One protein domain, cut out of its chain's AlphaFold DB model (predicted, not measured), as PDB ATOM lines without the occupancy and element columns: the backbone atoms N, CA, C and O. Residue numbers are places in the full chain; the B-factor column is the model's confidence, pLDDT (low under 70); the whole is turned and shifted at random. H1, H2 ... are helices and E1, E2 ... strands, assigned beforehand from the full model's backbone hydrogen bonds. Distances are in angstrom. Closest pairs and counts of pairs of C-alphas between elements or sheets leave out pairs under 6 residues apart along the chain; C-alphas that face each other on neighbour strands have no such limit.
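AT A GLANCE: This is residues 22 to 169 of the 229 residues of an uncharacterized protein of Chloroflexi bacterium RBG_13_53_26 (UniProt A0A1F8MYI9). Three long helices form an up-and-down bundle, a small antiparallel meander caps one end, and residues 120 to 126 stick out. 148 residues are printed, mostly helix; order H1-H2-E1-E2-E3-H3. It is a loose rod, 74 by 28 by 22 A, radius of gyration of the C-alphas 20.9 A.

HOW THE PARTS SIT: H1, residues 22 to 60, and H2, residues 70 to 95, form a helical hairpin; the closest C-alphas, 41 and 81, are 6.4 A apart. H3, residues 137 to 166, touches H1, the closest C-alphas, 37 and 145, 5.2 A apart. E2, residues 110 to 114, pairs with E1, residues 100 to 103, by N 102 and O 111, 2.9 A, and E3, residues 132 to 136, by N 134 and O 112, 3.0 A. H1 and H3 have every O i to N i+4 pair within hydrogen-bond range; H2 has 20 of 22.

IN THESE COORDINATES: H1, 56.7 A, begins at (55.218, 90.882, -1.541); H3 ends at (56.919, 139.585, -22.209).

THE WHOLE: The link E2 to E3 is long; residues 115 to 136 have pLDDT under 70.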
ATOM      1  N   GLN A  22      55.082  89.515  -2.037       85.75
ATOM      2  CA  GLN A  22      55.218  90.882  -1.541       85.75
ATOM      3  C   GLN A  22      56.361  91.623  -2.244       85.75
ATOM      4  O   GLN A  22      56.178  92.763  -2.659       85.75
ATOM      5  N   GLU A  23      57.504  90.970  -2.461       84.44
ATOM      6  CA  GLU A  23      58.618  91.517  -3.246       84.44
ATOM      7  C   GLU A  23      58.189  91.786  -4.694       84.44
ATOM      8  O   GLU A  23      58.485  92.850  -5.237       84.44
ATOM      9  N   LEU A  24      57.401  90.883  -5.292       83.31
ATOM     10  CA  LEU A  24      56.830  91.091  -6.623       83.31
ATOM     11  C   LEU A  24      55.892  92.312  -6.655       83.31
ATOM     12  O   LEU A  24      55.917  93.104  -7.599       83.31
ATOM     13  N   ALA A  25      55.042  92.480  -5.637       84.94
ATOM     14  CA  ALA A  25      54.130  93.619  -5.544       84.94
ATOM     15  C   ALA A  25      54.888  94.950  -5.399       84.94
ATOM     16  O   ALA A  25      54.575  95.925  -6.085       84.94
ATOM     17  N   LEU A  26      55.913  94.969  -4.548       85.69
ATOM     18  CA  LEU A  26      56.779  96.122  -4.337       85.69
ATOM     19  C   LEU A  26      57.569  96.481  -5.607       85.69
ATOM     20  O   LEU A  26      57.686  97.659  -5.940       85.69
ATOM     21  N   TRP A  27      58.040  95.493  -6.368       87.56
ATOM     22  CA  TRP A  27      58.762  95.748  -7.613       87.56
ATOM     23  C   TRP A  27      57.854  96.347  -8.681       87.56
ATOM     24  O   TRP A  27      58.219  97.343  -9.292       87.56
ATOM     25  N   ASN A  28      56.646  95.803  -8.861       86.12
ATOM     26  CA  ASN A  28      55.674  96.380  -9.796       86.12
ATOM     27  C   ASN A  28      55.397  97.852  -9.458       86.12
ATOM     28  O   ASN A  28      55.411  98.711 -10.338       86.12
ATOM     29  N   ARG A  29      55.245  98.163  -8.163       86.62
ATOM     30  CA  ARG A  29      55.123  99.546  -7.693       86.62
ATOM     31  C   ARG A  29      56.359 100.381  -8.043       86.62
ATOM     32  O   ARG A  29      56.204 101.511  -8.496       86.62
ATOM     33  N   ALA A  30      57.566  99.853  -7.843       87.38
ATOM     34  CA  ALA A  30      58.802 100.538  -8.214       87.38
ATOM     35  C   ALA A  30      58.884 100.804  -9.728       87.38
ATOM     36  O   ALA A  30      59.281 101.894 -10.127       87.38
ATOM     37  N   GLU A  31      58.466  99.860 -10.575       87.56
ATOM     38  CA  GLU A  31      58.429 100.046 -12.029       87.56
ATOM     39  C   GLU A  31      57.438 101.118 -12.466       87.56
ATOM     40  O   GLU A  31      57.744 101.907 -13.361       87.56
ATOM     41  N   ASP A  32      56.264 101.168 -11.846       86.31
ATOM     42  CA  ASP A  32      55.261 102.177 -12.172       86.31
ATOM     43  C   ASP A  32      55.700 103.574 -11.724       86.31
ATOM     44  O   ASP A  32      55.593 104.530 -12.499       86.31
ATOM     45  N   LEU A  33      56.309 103.683 -10.537       87.75
ATOM     46  CA  LEU A  33      56.944 104.921 -10.088       87.75
ATOM     47  C   LEU A  33      58.080 105.338 -11.031       87.75
ATOM     48  O   LEU A  33      58.131 106.489 -11.457       87.75
ATOM     49  N   ALA A  34      58.953 104.412 -11.428       88.25
ATOM     50  CA  ALA A  34      60.053 104.701 -12.344       88.25
ATOM     51  C   ALA A  34      59.556 105.216 -13.703       88.25
ATOM     52  O   ALA A  34      60.089 106.198 -14.221       88.25
ATOM     53  N   LYS A  35      58.505 104.610 -14.274       87.50
ATOM     54  CA  LYS A  35      57.872 105.103 -15.511       87.50
ATOM     55  C   LYS A  35      57.332 106.525 -15.329       87.50
ATOM     56  O   LYS A  35      57.588 107.374 -16.186       87.50
ATOM     57  N   SER A  36      56.624 106.786 -14.223       88.12
ATOM     58  CA  SER A  36      56.095 108.117 -13.881       88.12
ATOM     59  C   SER A  36      57.220 109.152 -13.806       88.12
ATOM     60  O   SER A  36      57.191 110.172 -14.501       88.12
ATOM     61  N   VAL A  37      58.265 108.850 -13.033       91.31
ATOM     62  CA  VAL A  37      59.412 109.734 -12.817       91.31
ATOM     63  C   VAL A  37      60.179 109.992 -14.106       91.31
ATOM     64  O   VAL A  37      60.483 111.144 -14.392       91.31
ATOM     65  N   VAL A  38      60.467 108.969 -14.914       89.44
ATOM     66  CA  VAL A  38      61.192 109.136 -16.187       89.44
ATOM     67  C   VAL A  38      60.418 110.039 -17.146       89.44
ATOM     68  O   VAL A  38      61.005 110.922 -17.776       89.44
ATOM     69  N   LEU A  39      59.097 109.865 -17.237       89.06
ATOM     70  CA  LEU A  39      58.267 110.692 -18.107       89.06
ATOM     71  C   LEU A  39      58.195 112.146 -17.612       89.06
ATOM     72  O   LEU A  39      58.311 113.075 -18.410       89.06
ATOM     73  N   ARG A  40      58.089 112.364 -16.297       91.38
ATOM     74  CA  ARG A  40      58.138 113.709 -15.697       91.38
ATOM     75  C   ARG A  40      59.512 114.364 -15.819       91.38
ATOM     76  O   ARG A  40      59.593 115.543 -16.137       91.38
ATOM     77  N   ALA A  41      60.591 113.610 -15.638       91.38
ATOM     78  CA  ALA A  41      61.957 114.075 -15.857       91.38
ATOM     79  C   ALA A  41      62.151 114.559 -17.303       91.38
ATOM     80  O   ALA A  41      62.773 115.594 -17.544       91.38
ATOM     81  N   TYR A  42      61.561 113.854 -18.271       90.12
ATOM     82  CA  TYR A  42      61.535 114.294 -19.662       90.12
ATOM     83  C   TYR A  42      60.737 115.595 -19.854       90.12
ATOM     84  O   TYR A  42      61.238 116.521 -20.493       90.12
ATOM     85  N   VAL A  43      59.548 115.714 -19.250       92.62
ATOM     86  CA  VAL A  43      58.757 116.962 -19.244       92.62
ATOM     87  C   VAL A  43      59.570 118.136 -18.692       92.62
ATOM     88  O   VAL A  43      59.639 119.185 -19.328       92.62
ATOM     89  N   VAL A  44      60.244 117.944 -17.558       94.38
ATOM     90  CA  VAL A  44      61.088 118.964 -16.925       94.38
ATOM     91  C   VAL A  44      62.231 119.403 -17.852       94.38
ATOM     92  O   VAL A  44      62.454 120.603 -18.007       94.38
ATOM     93  N   LYS A  45      62.901 118.470 -18.553       93.50
ATOM     94  CA  LYS A  45      63.936 118.797 -19.560       93.50
ATOM     95  C   LYS A  45      63.382 119.685 -20.691       93.50
ATOM     96  O   LYS A  45      64.036 120.640 -21.121       93.50
ATOM     97  N   LEU A  46      62.166 119.406 -21.166       93.19
ATOM     98  CA  LEU A  46      61.507 120.222 -22.196       93.19
ATOM     99  C   LEU A  46      61.116 121.613 -21.680       93.19
ATOM    100  O   LEU A  46      61.333 122.604 -22.380       93.19
ATOM    101  N   GLN A  47      60.588 121.702 -20.457       94.00
ATOM    102  CA  GLN A  47      60.271 122.979 -19.814       94.00
ATOM    103  C   GLN A  47      61.528 123.833 -19.622       94.00
ATOM    104  O   GLN A  47      61.505 125.020 -19.940       94.00
ATOM    105  N   TYR A  48      62.642 123.233 -19.201       94.62
ATOM    106  CA  TYR A  48      63.922 123.929 -19.074       94.62
ATOM    107  C   TYR A  48      64.402 124.511 -20.410       94.62
ATOM    108  O   TYR A  48      64.806 125.668 -20.476       94.62
ATOM    109  N   THR A  49      64.235 123.775 -21.511       94.06
ATOM    110  CA  THR A  49      64.540 124.292 -22.858       94.06
ATOM    111  C   THR A  49      63.680 125.517 -23.212       94.06
ATOM    112  O   THR A  49      64.168 126.469 -23.818       94.06
ATOM    113  N   ASN A  50      62.404 125.527 -22.813       94.44
ATOM    114  CA  ASN A  50      61.535 126.696 -22.978       94.44
ATOM    115  C   ASN A  50      61.980 127.878 -22.108       94.44
ATOM    116  O   ASN A  50      61.937 129.011 -22.578       94.44
ATOM    117  N   MET A  51      62.441 127.633 -20.881       93.62
ATOM    118  CA  MET A  51      62.972 128.694 -20.021       93.62
ATOM    119  C   MET A  51      64.247 129.314 -20.592       93.62
ATOM    120  O   MET A  51      64.394 130.529 -20.544       93.62
ATOM    121  N   LEU A  52      65.137 128.514 -21.189       92.94
ATOM    122  CA  LEU A  52      66.318 129.040 -21.880       92.94
ATOM    123  C   LEU A  52      65.930 129.954 -23.050       92.94
ATOM    124  O   LEU A  52      66.521 131.020 -23.213       92.94
ATOM    125  N   LEU A  53      64.901 129.586 -23.823       94.19
ATOM    126  CA  LEU A  53      64.379 130.426 -24.907       94.19
ATOM    127  C   LEU A  53      63.814 131.755 -24.377       94.19
ATOM    128  O   LEU A  53      64.091 132.815 -24.938       94.19
ATOM    129  N   VAL A  54      63.051 131.699 -23.281       94.25
ATOM    130  CA  VAL A  54      62.520 132.876 -22.577       94.25
ATOM    131  C   VAL A  54      63.657 133.782 -22.095       94.25
ATOM    132  O   VAL A  54      63.648 134.982 -22.370       94.25
ATOM    133  N   ALA A  55      64.655 133.214 -21.414       93.25
ATOM    134  CA  ALA A  55      65.793 133.953 -20.878       93.25
ATOM    135  C   ALA A  55      66.610 134.617 -21.994       93.25
ATOM    136  O   ALA A  55      66.966 135.791 -21.882       93.25
ATOM    137  N   GLN A  56      66.849 133.902 -23.096       94.44
ATOM    138  CA  GLN A  56      67.539 134.438 -24.266       94.44
ATOM    139  C   GLN A  56      66.777 135.623 -24.869       94.44
ATOM    140  O   GLN A  56      67.367 136.678 -25.096       94.44
ATOM    141  N   PHE A  57      65.465 135.481 -25.081       95.56
ATOM    142  CA  PHE A  57      64.639 136.560 -25.618       95.56
ATOM    143  C   PHE A  57      64.627 137.787 -24.698       95.56
ATOM    144  O   PHE A  57      64.801 138.916 -25.166       95.56
ATOM    145  N   ALA A  58      64.460 137.575 -23.391       94.00
ATOM    146  CA  ALA A  58      64.461 138.646 -22.404       94.00
ATOM    147  C   ALA A  58      65.803 139.388 -22.372       94.00
ATOM    148  O   ALA A  58      65.818 140.618 -22.409       94.00
ATOM    149  N   ALA A  59      66.924 138.659 -22.405       93.19
ATOM    150  CA  ALA A  59      68.259 139.245 -22.458       93.19
ATOM    151  C   ALA A  59      68.468 140.095 -23.724       93.19
ATOM    152  O   ALA A  59      68.906 141.241 -23.626       93.19
ATOM    153  N   THR A  60      68.093 139.582 -24.903       94.75
ATOM    154  CA  THR A  60      68.196 140.321 -26.176       94.75
ATOM    155  C   THR A  60      67.375 141.611 -26.166       94.75
ATOM    156  O   THR A  60      67.814 142.627 -26.703       94.75
ATOM    157  N   ASN A  61      66.212 141.600 -25.513       93.38
ATOM    158  CA  ASN A  61      65.312 142.751 -25.434       93.38
ATOM    159  C   ASN A  61      65.520 143.615 -24.179       93.38
ATOM    160  O   ASN A  61      64.759 144.554 -23.959       93.38
ATOM    161  N   LYS A  62      66.548 143.329 -23.363       93.38
ATOM    162  CA  LYS A  62      66.848 144.031 -22.098       93.38
ATOM    163  C   LYS A  62      65.667 144.050 -21.114       93.38
ATOM    164  O   LYS A  62      65.483 145.012 -20.371       93.38
ATOM    165  N   ILE A  63      64.873 142.983 -21.105       90.81
ATOM    166  CA  ILE A  63      63.737 142.800 -20.199       90.81
ATOM    167  C   ILE A  63      64.225 142.057 -18.958       90.81
ATOM    168  O   ILE A  63      64.837 140.996 -19.058       90.81
ATOM    169  N   GLN A  64      63.935 142.600 -17.778       88.56
ATOM    170  CA  GLN A  64      64.229 141.925 -16.517       88.56
ATOM    171  C   GLN A  64      63.073 140.996 -16.144       88.56
ATOM    172  O   GLN A  64      61.974 141.450 -15.830       88.56
ATOM    173  N   LEU A  65      63.334 139.690 -16.170       85.12
ATOM    174  CA  LEU A  65      62.436 138.678 -15.624       85.12
ATOM    175  C   LEU A  65      62.815 138.457 -14.158       85.12
ATOM    176  O   LEU A  65      63.883 137.925 -13.860       85.12
ATOM    177  N   ASN A  66      61.978 138.927 -13.235       83.12
ATOM    178  CA  ASN A  66      62.225 138.770 -11.804       83.12
ATOM    179  C   ASN A  66      61.835 137.354 -11.348       83.12
ATOM    180  O   ASN A  66      60.695 137.125 -10.949       83.12
ATOM    181  N   GLU A  67      62.775 136.410 -11.427       85.81
ATOM    182  CA  GLU A  67      62.546 134.996 -11.095       85.81
ATOM    183  C   GLU A  67      63.556 134.498 -10.041       85.81
ATOM    184  O   GLU A  67      64.496 133.765 -10.362       85.81
ATOM    185  N   PRO A  68      63.391 134.884  -8.759       79.25
ATOM    186  CA  PRO A  68      64.376 134.616  -7.707       79.25
ATOM    187  C   PRO A  68      64.564 133.121  -7.401       79.25
ATOM    188  O   PRO A  68      65.609 132.724  -6.893       79.25
ATOM    189  N   THR A  69      63.579 132.277  -7.719       81.69
ATOM    190  CA  THR A  69      63.638 130.827  -7.482       81.69
ATOM    191  C   THR A  69      64.230 130.041  -8.653       81.69
ATOM    192  O   THR A  69      64.395 128.825  -8.539       81.69
ATOM    193  N   ALA A  70      64.561 130.690  -9.777       81.75
ATOM    194  CA  ALA A  70      64.997 130.000 -10.991       81.75
ATOM    195  C   ALA A  70      66.298 129.206 -10.785       81.75
ATOM    196  O   ALA A  70      66.363 128.041 -11.172       81.75
ATOM    197  N   VAL A  71      67.288 129.804 -10.111       82.94
ATOM    198  CA  VAL A  71      68.602 129.181  -9.864       82.94
ATOM    199  C   VAL A  71      68.480 127.955  -8.957       82.94
ATOM    200  O   VAL A  71      69.015 126.896  -9.277       82.94
ATOM    201  N   ASP A  72      67.737 128.065  -7.852       88.69
ATOM    202  CA  ASP A  72      67.487 126.931  -6.951       88.69
ATOM    203  C   ASP A  72      66.751 125.798  -7.680       88.69
ATOM    204  O   ASP A  72      67.145 124.631  -7.628       88.69
ATOM    205  N   THR A  73      65.719 126.147  -8.455       90.56
ATOM    206  CA  THR A  73      64.926 125.157  -9.190       90.56
ATOM    207  C   THR A  73      65.758 124.448 -10.269       90.56
ATOM    208  O   THR A  73      65.589 123.249 -10.490       90.56
ATOM    209  N   GLU A  74      66.685 125.147 -10.928       90.75
ATOM    210  CA  GLU A  74      67.654 124.557 -11.860       90.75
ATOM    211  C   GLU A  74      68.614 123.576 -11.179       90.75
ATOM    212  O   GLU A  74      68.795 122.459 -11.668       90.75
ATOM    213  N   GLN A  75      69.182 123.936 -10.029       91.94
ATOM    214  CA  GLN A  75      70.061 123.030  -9.284       91.94
ATOM    215  C   GLN A  75      69.321 121.761  -8.847       91.94
ATOM    216  O   GLN A  75      69.832 120.651  -9.025       91.94
ATOM    217  N   ARG A  76      68.085 121.908  -8.352       92.75
ATOM    218  CA  ARG A  76      67.217 120.776  -7.993       92.75
ATOM    219  C   ARG A  76      66.887 119.903  -9.197       92.75
ATOM    220  O   ARG A  76      66.955 118.680  -9.091       92.75
ATOM    221  N   MET A  77      66.609 120.504 -10.358       94.88
ATOM    222  CA  MET A  77      66.441 119.765 -11.610       94.88
ATOM    223  C   MET A  77      67.680 118.932 -11.933       94.88
ATOM    224  O   MET A  77      67.552 117.731 -12.161       94.88
ATOM    225  N   ILE A  78      68.867 119.540 -11.961       91.69
ATOM    226  CA  ILE A  78      70.109 118.838 -12.312       91.69
ATOM    227  C   ILE A  78      70.345 117.664 -11.354       91.69
ATOM    228  O   ILE A  78      70.638 116.552 -11.801       91.69
ATOM    229  N   ALA A  79      70.152 117.880 -10.051       91.50
ATOM    230  CA  ALA A  79      70.295 116.839  -9.040       91.50
ATOM    231  C   ALA A  79      69.288 115.691  -9.226       91.50
ATOM    232  O   ALA A  79      69.680 114.523  -9.187       91.50
ATOM    233  N   ALA A  80      68.009 116.000  -9.464       91.56
ATOM    234  CA  ALA A  80      66.972 114.994  -9.684       91.56
ATOM    235  C   ALA A  80      67.226 114.187 -10.968       91.56
ATOM    236  O   ALA A  80      67.156 112.960 -10.954       91.56
ATOM    237  N   LEU A  81      67.580 114.855 -12.070       90.56
ATOM    238  CA  LEU A  81      67.866 114.199 -13.348       90.56
ATOM    239  C   LEU A  81      69.069 113.261 -13.258       90.56
ATOM    240  O   LEU A  81      69.001 112.147 -13.776       90.56
ATOM    241  N   LYS A  82      70.129 113.677 -12.558       89.44
ATOM    242  CA  LYS A  82      71.300 112.832 -12.309       89.44
ATOM    243  C   LYS A  82      70.912 111.542 -11.582       89.44
ATOM    244  O   LYS A  82      71.283 110.459 -12.018       89.44
ATOM    245  N   GLN A  83      70.098 111.640 -10.532       88.88
ATOM    246  CA  GLN A  83      69.637 110.467  -9.785       88.88
ATOM    247  C   GLN A  83      68.749 109.539 -10.629       88.88
ATOM    248  O   GLN A  83      68.856 108.321 -10.518       88.88
ATOM    249  N   VAL A  84      67.889 110.088 -11.496       88.56
ATOM    250  CA  VAL A  84      67.099 109.281 -12.447       88.56
ATOM    251  C   VAL A  84      68.016 108.525 -13.415       88.56
ATOM    252  O   VAL A  84      67.779 107.349 -13.698       88.56
ATOM    253  N   GLU A  85      69.067 109.181 -13.911       86.75
ATOM    254  CA  GLU A  85      70.056 108.580 -14.812       86.75
ATOM    255  C   GLU A  85      70.901 107.496 -14.124       86.75
ATOM    256  O   GLU A  85      71.246 106.510 -14.772       86.75
ATOM    257  N   GLU A  86      71.160 107.627 -12.821       85.00
ATOM    258  CA  GLU A  86      71.849 106.624 -11.998       85.00
ATOM    259  C   GLU A  86      70.960 105.417 -11.652       85.00
ATOM    260  O   GLU A  86      71.438 104.286 -11.653       85.00
ATOM    261  N   LEU A  87      69.662 105.613 -11.389       86.19
ATOM    262  CA  LEU A  87      68.757 104.525 -10.982       86.19
ATOM    263  C   LEU A  87      68.270 103.656 -12.138       86.19
ATOM    264  O   LEU A  87      68.041 102.459 -11.956       86.19
ATOM    265  N   ARG A  88      68.092 104.237 -13.328       85.31
ATOM    266  CA  ARG A  88      67.625 103.499 -14.508       85.31
ATOM    267  C   ARG A  88      68.481 102.260 -14.833       85.31
ATOM    268  O   ARG A  88      67.890 101.187 -14.932       85.31
ATOM    269  N   PRO A  89      69.824 102.342 -14.949       82.94
ATOM    270  CA  PRO A  89      70.639 101.162 -15.234       82.94
ATOM    271  C   PRO A  89      70.561 100.106 -14.125       82.94
ATOM    272  O   PRO A  89      70.660  98.922 -14.417       82.94
ATOM    273  N   ILE A  90      70.327 100.507 -12.871       83.00
ATOM    274  CA  ILE A  90      70.160  99.565 -11.757       83.00
ATOM    275  C   ILE A  90      68.852  98.772 -11.924       83.00
ATOM    276  O   ILE A  90      68.836  97.557 -11.733       83.00
ATOM    277  N   MET A  91      67.761  99.429 -12.333       84.44
ATOM    278  CA  MET A  91      66.514  98.727 -12.655       84.44
ATOM    279  C   MET A  91      66.648  97.812 -13.866       84.44
ATOM    280  O   MET A  91      66.076  96.724 -13.877       84.44
ATOM    281  N   ASP A  92      67.388  98.248 -14.882       83.25
ATOM    282  CA  ASP A  92      67.623  97.446 -16.078       83.25
ATOM    283  C   ASP A  92      68.472  96.211 -15.770       83.25
ATOM    284  O   ASP A  92      68.151  95.132 -16.258       83.25
ATOM    285  N   ALA A  93      69.463  96.320 -14.883       78.75
ATOM    286  CA  ALA A  93      70.225  95.176 -14.392       78.75
ATOM    287  C   ALA A  93      69.329  94.145 -13.678       78.75
ATOM    288  O   ALA A  93      69.457  92.946 -13.918       78.75
ATOM    289  N   VAL A  94      68.344  94.580 -12.880       79.94
ATOM    290  CA  VAL A  94      67.340  93.657 -12.308       79.94
ATOM    291  C   VAL A  94      66.482  93.016 -13.406       79.94
ATOM    292  O   VAL A  94      66.265  91.807 -13.391       79.94
ATOM    293  N   ARG A  95      66.022  93.784 -14.406       79.94
ATOM    294  CA  ARG A  95      65.244  93.245 -15.547       79.94
ATOM    295  C   ARG A  95      66.035  92.258 -16.405       79.94
ATOM    296  O   ARG A  95      65.437  91.355 -16.987       79.94
ATOM    297  N   ASN A  96      67.350  92.429 -16.476       78.19
ATOM    298  CA  ASN A  96      68.270  91.563 -17.206       78.19
ATOM    299  C   ASN A  96      68.764  90.374 -16.371       78.19
ATOM    300  O   ASN A  96      69.605  89.617 -16.845       78.19
ATOM    301  N   MET A  97      68.232  90.182 -15.158       75.50
ATOM    302  CA  MET A  97      68.645  89.125 -14.222       75.50
ATOM    303  C   MET A  97      70.103  89.233 -13.753       75.50
ATOM    304  O   MET A  97      70.655  88.278 -13.213       75.50
ATOM    305  N   GLU A  98      70.722  90.398 -13.930       75.94
ATOM    306  CA  GLU A  98      72.073  90.676 -13.449       75.94
ATOM    307  C   GLU A  98      72.052  90.943 -11.940       75.94
ATOM    308  O   GLU A  98      72.964  90.519 -11.235       75.94
ATOM    309  N   TYR A  99      70.998  91.603 -11.437       80.38
ATOM    310  CA  TYR A  99      70.798  91.934 -10.020       80.38
ATOM    311  C   TYR A  99      69.542  91.272  -9.437       80.38
ATOM    312  O   TYR A  99      68.548  91.058 -10.132       80.38
ATOM    313  N   GLY A 100      69.582  90.979  -8.136       78.31
ATOM    314  CA  GLY A 100      68.449  90.477  -7.357       78.31
ATOM    315  C   GLY A 100      67.690  91.591  -6.632       78.31
ATOM    316  O   GLY A 100      68.168  92.719  -6.503       78.31
ATOM    317  N   VAL A 101      66.502  91.266  -6.118       80.94
ATOM    318  CA  VAL A 101      65.714  92.160  -5.253       80.94
ATOM    319  C   VAL A 101      65.332  91.466  -3.956       80.94
ATOM    320  O   VAL A 101      64.924  90.300  -3.957       80.94
ATOM    321  N   ARG A 102      65.421  92.190  -2.842       83.00
ATOM    322  CA  ARG A 102      64.959  91.730  -1.529       83.00
ATOM    323  C   ARG A 102      64.228  92.821  -0.800       83.00
ATOM    324  O   ARG A 102      64.482  93.998  -0.999       83.00
ATOM    325  N   MET A 103      63.318  92.418   0.066       83.50
ATOM    326  CA  MET A 103      62.725  93.354   1.004       83.50
ATOM    327  C   MET A 103      63.769  93.829   2.014       83.50
ATOM    328  O   MET A 103      64.569  93.022   2.491       83.50
ATOM    329  N   ASN A 104      63.738  95.115   2.354       81.38
ATOM    330  CA  ASN A 104      64.568  95.647   3.430       81.38
ATOM    331  C   ASN A 104      64.179  95.032   4.789       81.38
ATOM    332  O   ASN A 104      63.096  94.465   4.957       81.38
ATOM    333  N   ALA A 105      65.034  95.207   5.798       77.44
ATOM    334  CA  ALA A 105      64.792  94.679   7.145       77.44
ATOM    335  C   ALA A 105      63.475  95.173   7.785       77.44
ATOM    336  O   ALA A 105      62.902  94.491   8.630       77.44
ATOM    337  N   ALA A 106      62.986  96.350   7.376       78.94
ATOM    338  CA  ALA A 106      61.740  96.939   7.866       78.94
ATOM    339  C   ALA A 106      60.477  96.432   7.141       78.94
ATOM    340  O   ALA A 106      59.367  96.747   7.564       78.94
ATOM    341  N   GLY A 107      60.613  95.681   6.047       79.12
ATOM    342  CA  GLY A 107      59.488  95.172   5.265       79.12
ATOM    343  C   GLY A 107      58.762  96.209   4.391       79.12
ATOM    344  O   GLY A 107      57.669  95.939   3.889       79.12
ATOM    345  N   THR A 108      59.321  97.412   4.238       81.00
ATOM    346  CA  THR A 108      58.656  98.584   3.639       81.00
ATOM    347  C   THR A 108      59.215  99.002   2.282       81.00
ATOM    348  O   THR A 108      58.555  99.757   1.565       81.00
ATOM    349  N   ASP A 109      60.405  98.527   1.921       83.94
ATOM    350  CA  ASP A 109      61.097  98.883   0.681       83.94
ATOM    351  C   ASP A 109      61.755  97.651   0.047       83.94
ATOM    352  O   ASP A 109      61.846  96.586   0.664       83.94
ATOM    353  N   LEU A 110      62.215  97.813  -1.190       83.12
ATOM    354  CA  LEU A 110      63.064  96.868  -1.892       83.12
ATOM    355  C   LEU A 110      64.500  97.377  -1.951       83.12
ATOM    356  O   LEU A 110      64.770  98.502  -2.360       83.12
ATOM    357  N   GLU A 111      65.419  96.497  -1.605       83.56
ATOM    358  CA  GLU A 111      66.848  96.635  -1.804       83.56
ATOM    359  C   GLU A 111      67.244  95.863  -3.062       83.56
ATOM    360  O   GLU A 111      66.810  94.727  -3.280       83.56
ATOM    361  N   ILE A 112      68.068  96.492  -3.898       78.12
ATOM    362  CA  ILE A 112      68.684  95.828  -5.047       78.12
ATOM    363  C   ILE A 112      70.021  95.248  -4.613       78.12
ATOM    364  O   ILE A 112      70.859  95.957  -4.050       78.12
ATOM    365  N   LEU A 113      70.197  93.962  -4.902       75.75
ATOM    366  CA  LEU A 113      71.376  93.184  -4.571       75.75
ATOM    367  C   LEU A 113      72.222  92.969  -5.822       75.75
ATOM    368  O   LEU A 113      71.777  92.349  -6.788       75.75
ATOM    369  N   GLN A 114      73.460  93.454  -5.784       71.81
ATOM    370  CA  GLN A 114      74.466  93.113  -6.782       71.81
ATOM    371  C   GLN A 114      75.198  91.828  -6.361       71.81
ATOM    372  O   GLN A 114      75.759  91.809  -5.261       71.81
ATOM    373  N   PRO A 115      75.240  90.771  -7.195       63.00
ATOM    374  CA  PRO A 115      76.026  89.580  -6.894       63.00
ATOM    375  C   PRO A 115      77.520  89.927  -6.815       63.00
ATOM    376  O   PRO A 115      78.032  90.729  -7.598       63.00
ATOM    377  N   SER A 116      78.234  89.343  -5.849       57.22
ATOM    378  CA  SER A 116      79.667  89.608  -5.682       57.22
ATOM    379  C   SER A 116      80.457  89.022  -6.859       57.22
ATOM    380  O   SER A 116      80.277  87.852  -7.199       57.22
ATOM    381  N   ASN A 117      81.397  89.783  -7.423       53.19
ATOM    382  CA  ASN A 117      82.249  89.343  -8.541       53.19
ATOM    383  C   ASN A 117      83.201  88.168  -8.202       53.19
ATOM    384  O   ASN A 117      83.965  87.743  -9.064       53.19
ATOM    385  N   ASN A 118      83.181  87.637  -6.972       46.31
ATOM    386  CA  ASN A 118      84.166  86.671  -6.474       46.31
ATOM    387  C   ASN A 118      83.636  85.231  -6.306       46.31
ATOM    388  O   ASN A 118      84.356  84.387  -5.780       46.31
ATOM    389  N   GLY A 119      82.408  84.916  -6.730       42.69
ATOM    390  CA  GLY A 119      81.775  83.620  -6.452       42.69
ATOM    391  C   GLY A 119      81.520  82.760  -7.686       42.69
ATOM    392  O   GLY A 119      80.387  82.654  -8.137       42.69
ATOM    393  N   SER A 120      82.555  82.107  -8.211       41.88
ATOM    394  CA  SER A 120      82.388  80.905  -9.038       41.88
ATOM    395  C   SER A 120      81.767  79.777  -8.188       41.88
ATOM    396  O   SER A 120      82.226  79.561  -7.071       41.88
ATOM    397  N   PHE A 121      80.808  79.033  -8.764       38.38
ATOM    398  CA  PHE A 121      80.134  77.800  -8.289       38.38
ATOM    399  C   PHE A 121      78.795  77.915  -7.520       38.38
ATOM    400  O   PHE A 121      78.748  77.955  -6.297       38.38
ATOM    401  N   GLY A 122      77.684  77.740  -8.249       37.31
ATOM    402  CA  GLY A 122      76.863  76.515  -8.196       37.31
ATOM    403  C   GLY A 122      76.061  76.141  -6.940       37.31
ATOM    404  O   GLY A 122      75.425  75.091  -6.965       37.31
ATOM    405  N   TRP A 123      76.047  76.930  -5.865       29.58
ATOM    406  CA  TRP A 123      75.264  76.607  -4.664       29.58
ATOM    407  C   TRP A 123      74.458  77.812  -4.183       29.58
ATOM    408  O   TRP A 123      74.938  78.938  -4.179       29.58
ATOM    409  N   ILE A 124      73.208  77.543  -3.799       38.53
ATOM    410  CA  ILE A 124      72.228  78.495  -3.264       38.53
ATOM    411  C   ILE A 124      72.866  79.248  -2.091       38.53
ATOM    412  O   ILE A 124      73.121  78.643  -1.050       38.53
ATOM    413  N   ILE A 125      73.120  80.550  -2.248       37.91
ATOM    414  CA  ILE A 125      73.687  81.383  -1.184       37.91
ATOM    415  C   ILE A 125      72.517  81.921  -0.345       37.91
ATOM    416  O   ILE A 125      71.694  82.688  -0.859       37.91
ATOM    417  N   PRO A 126      72.396  81.547   0.944       35.53
ATOM    418  CA  PRO A 126      71.485  82.222   1.856       35.53
ATOM    419  C   PRO A 126      71.946  83.675   1.978       35.53
ATOM    420  O   PRO A 126      73.135  83.935   2.143       35.53
ATOM    421  N   ALA A 127      70.999  84.598   1.846       43.34
ATOM    422  CA  ALA A 127      71.184  86.044   1.847       43.34
ATOM    423  C   ALA A 127      72.370  86.572   2.692       43.34
ATOM    424  O   ALA A 127      72.567  86.160   3.831       43.34
ATOM    425  N   ALA A 128      73.050  87.587   2.140       39.81
ATOM    426  CA  ALA A 128      73.865  88.601   2.829       39.81
ATOM    427  C   ALA A 128      75.404  88.481   2.854       39.81
ATOM    428  O   ALA A 128      76.042  89.451   3.258       39.81
ATOM    429  N   ILE A 129      76.051  87.418   2.365       35.31
ATOM    430  CA  ILE A 129      77.531  87.393   2.316       35.31
ATOM    431  C   ILE A 129      78.019  87.799   0.919       35.31
ATOM    432  O   ILE A 129      78.282  86.957   0.069       35.31
ATOM    433  N   GLY A 130      78.107  89.112   0.680       34.19
ATOM    434  CA  GLY A 130      78.776  89.687  -0.498       34.19
ATOM    435  C   GLY A 130      77.912  90.549  -1.423       34.19
ATOM    436  O   GLY A 130      78.447  91.103  -2.381       34.19
ATOM    437  N   ALA A 131      76.614  90.698  -1.148       42.81
ATOM    438  CA  ALA A 131      75.752  91.590  -1.917       42.81
ATOM    439  C   ALA A 131      75.867  93.039  -1.418       42.81
ATOM    440  O   ALA A 131      75.684  93.309  -0.230       42.81
ATOM    441  N   VAL A 132      76.158  93.977  -2.322       48.22
ATOM    442  CA  VAL A 132      76.095  95.415  -2.020       48.22
ATOM    443  C   VAL A 132      74.637  95.851  -2.139       48.22
ATOM    444  O   VAL A 132      74.047  95.717  -3.211       48.22
ATOM    445  N   ILE A 133      74.056  96.363  -1.048       54.69
ATOM    446  CA  ILE A 133      72.761  97.055  -1.086       54.69
ATOM    447  C   ILE A 133      72.974  98.332  -1.891       54.69
ATOM    448  O   ILE A 133      73.643  99.255  -1.426       54.69
ATOM    449  N   LEU A 134      72.437  98.375  -3.110       55.09
ATOM    450  CA  LEU A 134      72.647  99.523  -3.983       55.09
ATOM    451  C   LEU A 134      71.777 100.711  -3.554       55.09
ATOM    452  O   LEU A 134      72.316 101.789  -3.324       55.09
ATOM    453  N   VAL A 135      70.454 100.535  -3.419       59.22
ATOM    454  CA  VAL A 135      69.491 101.596  -3.051       59.22
ATOM    455  C   VAL A 135      68.165 100.982  -2.555       59.22
ATOM    456  O   VAL A 135      67.740  99.956  -3.086       59.22
ATOM    457  N   GLY A 136      67.478 101.643  -1.609       66.69
ATOM    458  CA  GLY A 136      66.040 101.450  -1.350       66.69
ATOM    459  C   GLY A 136      65.202 102.037  -2.490       66.69
ATOM    460  O   GLY A 136      65.046 103.256  -2.602       66.69
ATOM    461  N   ILE A 137      64.755 101.190  -3.416       78.88
ATOM    462  CA  ILE A 137      64.311 101.647  -4.735       78.88
ATOM    463  C   ILE A 137      62.944 102.348  -4.702       78.88
ATOM    464  O   ILE A 137      62.752 103.328  -5.422       78.88
ATOM    465  N   ILE A 138      61.999 101.921  -3.858       82.81
ATOM    466  CA  ILE A 138      60.667 102.544  -3.805       82.81
ATOM    467  C   ILE A 138      60.760 103.910  -3.157       82.81
ATOM    468  O   ILE A 138      60.269 104.880  -3.730       82.81
ATOM    469  N   SER A 139      61.383 104.007  -1.979       84.44
ATOM    470  CA  SER A 139      61.524 105.291  -1.285       84.44
ATOM    471  C   SER A 139      62.239 106.316  -2.165       84.44
ATOM    472  O   SER A 139      61.816 107.473  -2.245       84.44
ATOM    473  N   ARG A 140      63.257 105.872  -2.910       87.94
ATOM    474  CA  ARG A 140      63.982 106.730  -3.840       87.94
ATOM    475  C   ARG A 140      63.128 107.196  -5.014       87.94
ATOM    476  O   ARG A 140      63.159 108.386  -5.328       87.94
ATOM    477  N   TRP A 141      62.346 106.314  -5.637       89.12
ATOM    478  CA  TRP A 141      61.440 106.731  -6.709       89.12
ATOM    479  C   TRP A 141      60.301 107.621  -6.212       89.12
ATOM    480  O   TRP A 141      59.942 108.561  -6.913       89.12
ATOM    481  N   VAL A 142      59.777 107.392  -5.004       89.38
ATOM    482  CA  VAL A 142      58.771 108.273  -4.384       89.38
ATOM    483  C   VAL A 142      59.342 109.673  -4.163       89.38
ATOM    484  O   VAL A 142      58.705 110.658  -4.531       89.38
ATOM    485  N   TYR A 143      60.553 109.772  -3.605       91.94
ATOM    486  CA  TYR A 143      61.238 111.055  -3.451       91.94
ATOM    487  C   TYR A 143      61.416 111.752  -4.803       91.94
ATOM    488  O   TYR A 143      61.055 112.917  -4.954       91.94
ATOM    489  N   LEU A 144      61.914 111.028  -5.810       92.94
ATOM    490  CA  LEU A 144      62.116 111.599  -7.138       92.94
ATOM    491  C   LEU A 144      60.810 112.034  -7.793       92.94
ATOM    492  O   LEU A 144      60.799 113.065  -8.453       92.94
ATOM    493  N   GLU A 145      59.716 111.299  -7.601       92.56
ATOM    494  CA  GLU A 145      58.398 111.672  -8.110       92.56
ATOM    495  C   GLU A 145      57.914 112.993  -7.519       92.56
ATOM    496  O   GLU A 145      57.448 113.866  -8.260       92.56
ATOM    497  N   GLN A 146      58.064 113.164  -6.207       93.38
ATOM    498  CA  GLN A 146      57.746 114.420  -5.532       93.38
ATOM    499  C   GLN A 146      58.625 115.558  -6.059       93.38
ATOM    500  O   GLN A 146      58.114 116.632  -6.383       93.38
ATOM    501  N   GLU A 147      59.921 115.299  -6.222       94.38
ATOM    502  CA  GLU A 147      60.896 116.302  -6.634       94.38
ATOM    503  C   GLU A 147      60.648 116.791  -8.064       94.38
ATOM    504  O   GLU A 147      60.500 117.993  -8.298       94.38
ATOM    505  N   VAL A 148      60.502 115.878  -9.032       93.75
ATOM    506  CA  VAL A 148      60.224 116.261 -10.426       93.75
ATOM    507  C   VAL A 148      58.843 116.898 -10.582       93.75
ATOM    508  O   VAL A 148      58.677 117.778 -11.423       93.75
ATOM    509  N   THR A 149      57.862 116.519  -9.755       93.00
ATOM    510  CA  THR A 149      56.538 117.164  -9.739       93.00
ATOM    511  C   THR A 149      56.623 118.596  -9.217       93.00
ATOM    512  O   THR A 149      56.026 119.501  -9.805       93.00
ATOM    513  N   TYR A 150      57.390 118.825  -8.150       94.12
ATOM    514  CA  TYR A 150      57.632 120.164  -7.622       94.12
ATOM    515  C   TYR A 150      58.329 121.054  -8.660       94.12
ATOM    516  O   TYR A 150      57.839 122.144  -8.962       94.12
ATOM    517  N   ILE A 151      59.426 120.569  -9.253       94.88
ATOM    518  CA  ILE A 151      60.192 121.294 -10.278       94.88
ATOM    519  C   ILE A 151      59.297 121.644 -11.468       94.88
ATOM    520  O   ILE A 151      59.273 122.793 -11.907       94.88
ATOM    521  N   GLN A 152      58.508 120.679 -11.949       94.12
ATOM    522  CA  GLN A 152      57.558 120.895 -13.036       94.12
ATOM    523  C   GLN A 152      56.577 122.034 -12.718       94.12
ATOM    524  O   GLN A 152      56.299 122.870 -13.583       94.12
ATOM    525  N   GLY A 153      56.051 122.074 -11.488       92.88
ATOM    526  CA  GLY A 153      55.156 123.134 -11.022       92.88
ATOM    527  C   GLY A 153      55.833 124.506 -10.992       92.88
ATOM    528  O   GLY A 153      55.263 125.481 -11.487       92.88
ATOM    529  N   GLN A 154      57.067 124.576 -10.485       94.62
ATOM    530  CA  GLN A 154      57.854 125.812 -10.461       94.62
ATOM    531  C   GLN A 154      58.144 126.328 -11.872       94.62
ATOM    532  O   GLN A 154      57.862 127.489 -12.167       94.62
ATOM    533  N   TYR A 155      58.624 125.467 -12.771       94.38
ATOM    534  CA  TYR A 155      58.907 125.836 -14.159       94.38
ATOM    535  C   TYR A 155      57.657 126.288 -14.906       94.38
ATOM    536  O   TYR A 155      57.703 127.285 -15.624       94.38
ATOM    537  N   ASN A 156      56.518 125.622 -14.701       93.38
ATOM    538  CA  ASN A 156      55.259 126.067 -15.292       93.38
ATOM    539  C   ASN A 156      54.856 127.466 -14.791       93.38
ATOM    540  O   ASN A 156      54.419 128.310 -15.576       93.38
ATOM    541  N   GLY A 157      55.045 127.731 -13.495       92.19
ATOM    542  CA  GLY A 157      54.815 129.048 -12.905       92.19
ATOM    543  C   GLY A 157      55.723 130.132 -13.495       92.19
ATOM    544  O   GLY A 157      55.226 131.191 -13.875       92.19
ATOM    545  N   ILE A 158      57.025 129.851 -13.621       92.88
ATOM    546  CA  ILE A 158      58.020 130.759 -14.221       92.88
ATOM    547  C   ILE A 158      57.660 131.067 -15.676       92.88
ATOM    548  O   ILE A 158      57.596 132.233 -16.060       92.88
ATOM    549  N   LEU A 159      57.380 130.040 -16.485       93.69
ATOM    550  CA  LEU A 159      57.017 130.210 -17.894       93.69
ATOM    551  C   LEU A 159      55.746 131.054 -18.049       93.69
ATOM    552  O   LEU A 159      55.717 131.952 -18.883       93.69
ATOM    553  N   THR A 160      54.735 130.823 -17.207       93.56
ATOM    554  CA  THR A 160      53.477 131.586 -17.231       93.56
ATOM    555  C   THR A 160      53.696 133.060 -16.884       93.56
ATOM    556  O   THR A 160      53.206 133.945 -17.586       93.56
ATOM    557  N   ARG A 161      54.449 133.348 -15.812       93.44
ATOM    558  CA  ARG A 161      54.768 134.730 -15.417       93.44
ATOM    559  C   ARG A 161      55.631 135.434 -16.455       93.44
ATOM    560  O   ARG A 161      55.382 136.598 -16.760       93.44
ATOM    561  N   SER A 162      56.603 134.720 -17.015       93.38
ATOM    562  CA  SER A 162      57.470 135.241 -18.067       93.38
ATOM    563  C   SER A 162      56.671 135.584 -19.320       93.38
ATOM    564  O   SER A 162      56.817 136.687 -19.835       93.38
ATOM    565  N   ASP A 163      55.761 134.712 -19.765       92.50
ATOM    566  CA  ASP A 163      54.875 135.000 -20.902       92.50
ATOM    567  C   ASP A 163      54.020 136.249 -20.645       92.50
ATOM    568  O   ASP A 163      53.919 137.118 -21.513       92.50
ATOM    569  N   ALA A 164      53.458 136.390 -19.441       92.00
ATOM    570  CA  ALA A 164      52.675 137.569 -19.072       92.00
ATOM    571  C   ALA A 164      53.523 138.855 -19.043       92.00
ATOM    572  O   ALA A 164      53.054 139.915 -19.458       92.00
ATOM    573  N   ALA A 165      54.775 138.770 -18.586       91.31
ATOM    574  CA  ALA A 165      55.697 139.901 -18.558       91.31
ATOM    575  C   ALA A 165      56.139 140.320 -19.971       91.31
ATOM    576  O   ALA A 165      56.135 141.510 -20.289       91.31
ATOM    577  N   LEU A 166      56.475 139.352 -20.830       92.62
ATOM    578  CA  LEU A 166      56.919 139.585 -22.209       92.62
ATOM    579  C   LEU A 166      55.787 140.088 -23.119       92.62
ATOM    580  O   LEU A 166      56.043 140.831 -24.064       92.62
ATOM    581  N   CYS A 167      54.537 139.723 -22.819       93.75
ATOM    582  CA  CYS A 167      53.342 140.127 -23.562       93.75
ATOM    583  C   CYS A 167      52.383 141.017 -22.751       93.75
ATOM    584  O   CYS A 167      51.169 140.955 -22.947       93.75
ATOM    585  N   LYS A 168      52.910 141.877 -21.865       90.81
ATOM    586  CA  LYS A 168      52.091 142.795 -21.049       90.81
ATOM    587  C   LYS A 168      51.175 143.693 -21.892       90.81
ATOM    588  O   LYS A 168      50.031 143.920 -21.514       90.81
ATOM    589  N   ASP A 169      51.678 144.186 -23.024       92.94
ATOM    590  CA  ASP A 169      50.885 144.845 -24.067       92.94
ATOM    591  C   ASP A 169      50.804 143.922 -25.299       92.94
ATOM    592  O   ASP A 169      51.821 143.725 -25.980       92.94
TER     593      ASP A 169